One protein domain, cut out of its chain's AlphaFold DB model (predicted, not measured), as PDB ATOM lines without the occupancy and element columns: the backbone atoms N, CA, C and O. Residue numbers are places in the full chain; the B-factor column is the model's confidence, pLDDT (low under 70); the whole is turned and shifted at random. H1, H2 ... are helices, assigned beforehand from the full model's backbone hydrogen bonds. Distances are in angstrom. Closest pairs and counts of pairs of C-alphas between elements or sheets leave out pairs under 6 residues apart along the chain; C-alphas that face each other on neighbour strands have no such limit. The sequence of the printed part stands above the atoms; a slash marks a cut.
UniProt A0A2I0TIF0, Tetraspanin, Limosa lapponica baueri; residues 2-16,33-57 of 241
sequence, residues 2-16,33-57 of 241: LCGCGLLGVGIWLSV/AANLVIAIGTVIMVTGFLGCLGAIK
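What this domain is: This is residues 2 to 16 and 33 to 57 of the 241 residues of the protein "Tetraspanin" of Limosa lapponica baueri (UniProt A0A2I0TIF0). Two helices lie side by side and run opposite ways, the long H2 and the shorter H1, and the last part of H2 sticks out past H1 as a bare arm, residues 50 to 55. The printed part has 40 residues, with two named helices in the order H1, H2 and no named strand, and its class is all helix. The whole is loose, with a radius of gyration of the C-alphas of 11.3 A, and a rod spanning 38 by 13 by 10 A.

How they stand to each other: H2, residues 33 to 55, touches H1, residues 2 to 16, with 31 pairs of C-alphas within 8 A. Their closest C-alphas, those of Gly 4 and Gly 41, are 4.7 A apart. They run opposite ways at a shallow tilt of 22 degrees. In H1 and H2 every O i to N i+4 pair is within hydrogen-bond range.

Where its parts are: H2 measures 32.5 A, from C-alpha 33 at (-15.809, -43.272, 36.912) to C-alpha 55 at (-40.289, -59.087, 22.518). H1 measures 21.3 A and begins with C-alpha 2 at (-34.145, -45.184, 27.519).

The domain as a whole: The C-alphas farthest apart, those of Val 16 and Lys 57, are 38.3 A apart. The link H1 to H2 is across the cut: residues 17 to 32 are not printed, and C-alphas 16 and 33 are 12.8 A apart. Residues 50 to 57 stand free. The mean pLDDT of the printed part is 75.5, with residues 33 to 34 and 53 to 57 under 70.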
ATOM      1  N   LEU A   2     -34.108 -46.591  27.061       75.31
ATOM      2  CA  LEU A   2     -34.145 -45.184  27.519       75.31
ATOM      3  C   LEU A   2     -33.177 -44.871  28.679       75.31
ATOM      4  O   LEU A   2     -32.439 -43.892  28.612       75.31
ATOM      5  N   CYS A   3     -33.110 -45.741  29.692       74.44
ATOM      6  CA  CYS A   3     -32.154 -45.608  30.800       74.44
ATOM      7  C   CYS A   3     -30.684 -45.667  30.324       74.44
ATOM      8  O   CYS A   3     -29.853 -44.888  30.779       74.44
ATOM      9  N   GLY A   4     -30.379 -46.519  29.335       74.75
ATOM     10  CA  GLY A   4     -29.042 -46.618  28.738       74.75
ATOM     11  C   GLY A   4     -28.633 -45.341  27.999       74.75
ATOM     12  O   GLY A   4     -27.533 -44.845  28.212       74.75
ATOM     13  N   CYS A   5     -29.536 -44.748  27.208       78.56
ATOM     14  CA  CYS A   5     -29.277 -43.467  26.541       78.56
ATOM     15  C   CYS A   5     -29.025 -42.332  27.546       78.56
ATOM     16  O   CYS A   5     -28.139 -41.507  27.329       78.56
ATOM     17  N   GLY A   6     -29.762 -42.316  28.663       81.62
ATOM     18  CA  GLY A   6     -29.545 -41.360  29.752       81.62
ATOM     19  C   GLY A   6     -28.169 -41.512  30.403       81.62
ATOM     20  O   GLY A   6     -27.442 -40.530  30.533       81.62
ATOM     21  N   LEU A   7     -27.770 -42.741  30.743       80.62
ATOM     22  CA  LEU A   7     -26.460 -43.025  31.343       80.62
ATOM     23  C   LEU A   7     -25.296 -42.712  30.397       80.62
ATOM     24  O   LEU A   7     -24.290 -42.163  30.836       80.62
ATOM     25  N   LEU A   8     -25.442 -42.998  29.100       83.69
ATOM     26  CA  LEU A   8     -24.449 -42.623  28.092       83.69
ATOM     27  C   LEU A   8     -24.328 -41.107  27.957       83.69
ATOM     28  O   LEU A   8     -23.215 -40.591  27.936       83.69
ATOM     29  N   GLY A   9     -25.453 -40.387  27.939       84.06
ATOM     30  CA  GLY A   9     -25.457 -38.925  27.925       84.06
ATOM     31  C   GLY A   9     -24.740 -38.336  29.139       84.06
ATOM     32  O   GLY A   9     -23.869 -37.483  28.983       84.06
ATOM     33  N   VAL A  10     -25.034 -38.844  30.341       83.06
ATOM     34  CA  VAL A  10     -24.371 -38.416  31.584       83.06
ATOM     35  C   VAL A  10     -22.882 -38.779  31.581       83.06
ATOM     36  O   VAL A  10     -22.055 -37.949  31.946       83.06
ATOM     37  N   GLY A  11     -22.510 -39.979  31.129       80.62
ATOM     38  CA  GLY A  11     -21.115 -40.422  31.054       80.62
ATOM     39  C   GLY A  11     -20.272 -39.601  30.072       80.62
ATOM     40  O   GLY A  11     -19.155 -39.190  30.401       80.62
ATOM     41  N   ILE A  12     -20.822 -39.293  28.894       83.62
ATOM     42  CA  ILE A  12     -20.182 -38.428  27.892       83.62
ATOM     43  C   ILE A  12     -20.076 -36.994  28.426       83.62
ATOM     44  O   ILE A  12     -19.005 -36.396  28.348       83.62
ATOM     45  N   TRP A  13     -21.144 -36.466  29.035       84.06
ATOM     46  CA  TRP A  13     -21.136 -35.134  29.645       84.06
ATOM     47  C   TRP A  13     -20.069 -35.006  30.737       84.06
ATOM     48  O   TRP A  13     -19.312 -34.040  30.747       84.06
ATOM     49  N   LEU A  14     -19.949 -35.999  31.625       75.19
ATOM     50  CA  LEU A  14     -18.920 -36.030  32.668       75.19
ATOM     51  C   LEU A  14     -17.504 -36.127  32.088       75.19
ATOM     52  O   LEU A  14     -16.595 -35.470  32.598       75.19
ATOM     53  N   SER A  15     -17.325 -36.895  31.010       73.75
ATOM     54  CA  SER A  15     -16.036 -37.016  30.317       73.75
ATOM     55  C   SER A  15     -15.595 -35.682  29.708       73.75
ATOM     56  O   SER A  15     -14.432 -35.306  29.827       73.75
ATOM     57  N   VAL A  16     -16.531 -34.938  29.110       77.75
ATOM     58  CA  VAL A  16     -16.262 -33.635  28.478       77.75
ATOM     59  C   VAL A  16     -16.122 -32.513  29.510       77.75
ATOM     60  O   VAL A  16     -15.239 -31.671  29.384       77.75
ATOM     61  N   ALA A  33     -14.377 -43.087  36.648       67.50
ATOM     62  CA  ALA A  33     -15.809 -43.272  36.912       67.50
ATOM     63  C   ALA A  33     -16.678 -42.981  35.672       67.50
ATOM     64  O   ALA A  33     -17.673 -43.664  35.442       67.50
ATOM     65  N   ALA A  34     -16.268 -42.030  34.826       69.44
ATOM     66  CA  ALA A  34     -16.964 -41.723  33.578       69.44
ATOM     67  C   ALA A  34     -16.890 -42.880  32.561       69.44
ATOM     68  O   ALA A  34     -17.905 -43.241  31.969       69.44
ATOM     69  N   ASN A  35     -15.729 -43.530  32.425       70.12
ATOM     70  CA  ASN A  35     -15.554 -44.687  31.538       70.12
ATOM     71  C   ASN A  35     -16.372 -45.894  32.015       70.12
ATOM     72  O   ASN A  35     -16.942 -46.611  31.196       70.12
ATOM     73  N   LEU A  36     -16.480 -46.092  33.334       73.50
ATOM     74  CA  LEU A  36     -17.344 -47.123  33.916       73.50
ATOM     75  C   LEU A  36     -18.824 -46.848  33.624       73.50
ATOM     76  O   LEU A  36     -19.537 -47.751  33.197       73.50
ATOM     77  N   VAL A  37     -19.279 -45.603  33.793       75.94
ATOM     78  CA  VAL A  37     -20.667 -45.205  33.495       75.94
ATOM     79  C   VAL A  37     -20.984 -45.367  32.007       75.94
ATOM     80  O   VAL A  37     -22.055 -45.870  31.668       75.94
ATOM     81  N   ILE A  38     -20.049 -45.020  31.116       81.00
ATOM     82  CA  ILE A  38     -20.200 -45.235  29.670       81.00
ATOM     83  C   ILE A  38     -20.270 -46.732  29.356       81.00
ATOM     84  O   ILE A  38     -21.197 -47.165  28.673       81.00
ATOM     85  N   ALA A  39     -19.350 -47.542  29.887       78.19
ATOM     86  CA  ALA A  39     -19.333 -48.986  29.656       78.19
ATOM     87  C   ALA A  39     -20.639 -49.645  30.130       78.19
ATOM     88  O   ALA A  39     -21.299 -50.352  29.365       78.19
ATOM     89  N   ILE A  40     -21.090 -49.336  31.345       78.88
ATOM     90  CA  ILE A  40     -22.357 -49.839  31.892       78.88
ATOM     91  C   ILE A  40     -23.543 -49.353  31.042       78.88
ATOM     92  O   ILE A  40     -24.416 -50.149  30.691       78.88
ATOM     93  N   GLY A  41     -23.549 -48.080  30.633       76.38
ATOM     94  CA  GLY A  41     -24.563 -47.508  29.744       76.38
ATOM     95  C   GLY A  41     -24.659 -48.238  28.401       76.38
ATOM     96  O   GLY A  41     -25.764 -48.558  27.959       76.38
ATOM     97  N   THR A  42     -23.521 -48.580  27.785       82.19
ATOM     98  CA  THR A  42     -23.493 -49.346  26.526       82.19
ATOM     99  C   THR A  42     -24.036 -50.760  26.702       82.19
ATOM    100  O   THR A  42     -24.845 -51.209  25.891       82.19
ATOM    101  N   VAL A  43     -23.682 -51.442  27.794       79.38
ATOM    102  CA  VAL A  43     -24.157 -52.803  28.077       79.38
ATOM    103  C   VAL A  43     -25.671 -52.812  28.300       79.38
ATOM    104  O   VAL A  43     -26.377 -53.638  27.718       79.38
ATOM    105  N   ILE A  44     -26.204 -51.861  29.072       79.12
ATOM    106  CA  ILE A  44     -27.653 -51.710  29.309       79.12
ATOM    107  C   ILE A  44     -28.400 -51.358  28.010       79.12
ATOM    108  O   ILE A  44     -29.543 -51.774  27.799       79.12
ATOM    109  N   MET A  45     -27.774 -50.589  27.118       80.19
ATOM    110  CA  MET A  45     -28.347 -50.266  25.813       80.19
ATOM    111  C   MET A  45     -28.431 -51.502  24.910       80.19
ATOM    112  O   MET A  45     -29.508 -51.779  24.383       80.19
ATOM    113  N   VAL A  46     -27.340 -52.266  24.782       80.12
ATOM    114  CA  VAL A  46     -27.277 -53.486  23.957       80.12
ATOM    115  C   VAL A  46     -28.244 -54.544  24.480       80.12
ATOM    116  O   VAL A  46     -29.081 -55.039  23.728       80.12
ATOM    117  N   THR A  47     -28.204 -54.838  25.780       75.62
ATOM    118  CA  THR A  47     -29.122 -55.805  26.409       75.62
ATOM    119  C   THR A  47     -30.584 -55.377  26.274       75.62
ATOM    120  O   THR A  47     -31.440 -56.199  25.953       75.62
ATOM    121  N   GLY A  48     -30.885 -54.083  26.426       73.31
ATOM    122  CA  GLY A  48     -32.235 -53.550  26.244       73.31
ATOM    123  C   GLY A  48     -32.732 -53.586  24.795       73.31
ATOM    124  O   GLY A  48     -33.924 -53.794  24.572       73.31
ATOM    125  N   PHE A  49     -31.850 -53.395  23.813       77.00
ATOM    126  CA  PHE A  49     -32.192 -53.528  22.396       77.00
ATOM    127  C   PHE A  49     -32.466 -54.990  22.033       77.00
ATOM    128  O   PHE A  49     -33.497 -55.276  21.434       77.00
ATOM    129  N   LEU A  50     -31.618 -55.921  22.481       73.38
ATOM    130  CA  LEU A  50     -31.829 -57.359  22.290       73.38
ATOM    131  C   LEU A  50     -33.113 -57.851  22.972       73.38
ATOM    132  O   LEU A  50     -33.851 -58.634  22.380       73.38
ATOM    133  N   GLY A  51     -33.431 -57.343  24.167       71.62
ATOM    134  CA  GLY A  51     -34.696 -57.632  24.848       71.62
ATOM    135  C   GLY A  51     -35.919 -57.104  24.090       71.62
ATOM    136  O   GLY A  51     -36.917 -57.807  23.964       71.62
ATOM    137  N   CYS A  52     -35.830 -55.897  23.520       70.94
ATOM    138  CA  CYS A  52     -36.898 -55.316  22.701       70.94
ATOM    139  C   CYS A  52     -37.091 -56.090  21.387       70.94
ATOM    140  O   CYS A  52     -38.211 -56.451  21.034       70.94
ATOM    141  N   LEU A  53     -35.992 -56.426  20.700       67.19
ATOM    142  CA  LEU A  53     -36.020 -57.279  19.511       67.19
ATOM    143  C   LEU A  53     -36.568 -58.674  19.814       67.19
ATOM    144  O   LEU A  53     -37.249 -59.245  18.968       67.19
ATOM    145  N   GLY A  54     -36.289 -59.210  21.005       65.50
ATOM    146  CA  GLY A  54     -36.843 -60.470  21.494       65.50
ATOM    147  C   GLY A  54     -38.353 -60.405  21.736       65.50
ATOM    148  O   GLY A  54     -39.059 -61.336  21.367       65.50
ATOM    149  N   ALA A  55     -38.859 -59.292  22.275       62.28
ATOM    150  CA  ALA A  55     -40.289 -59.087  22.518       62.28
ATOM    151  C   ALA A  55     -41.093 -58.858  21.225       62.28
ATOM    152  O   ALA A  55     -42.218 -59.324  21.102       62.28
ATOM    153  N   ILE A  56     -40.505 -58.191  20.227       62.59
ATOM    154  CA  ILE A  56     -41.134 -57.973  18.909       62.59
ATOM    155  C   ILE A  56     -41.154 -59.278  18.076       62.59
ATOM    156  O   ILE A  56     -41.820 -59.380  17.045       62.59
ATOM    157  N   LYS A  57     -40.443 -60.319  18.524       59.47
ATOM    158  CA  LYS A  57     -40.149 -61.547  17.776       59.47
ATOM    159  C   LYS A  57     -41.246 -62.618  17.779       59.47
ATOM    160  O   LYS A  57     -40.940 -63.800  17.643       59.47
TER     161      LYS A  57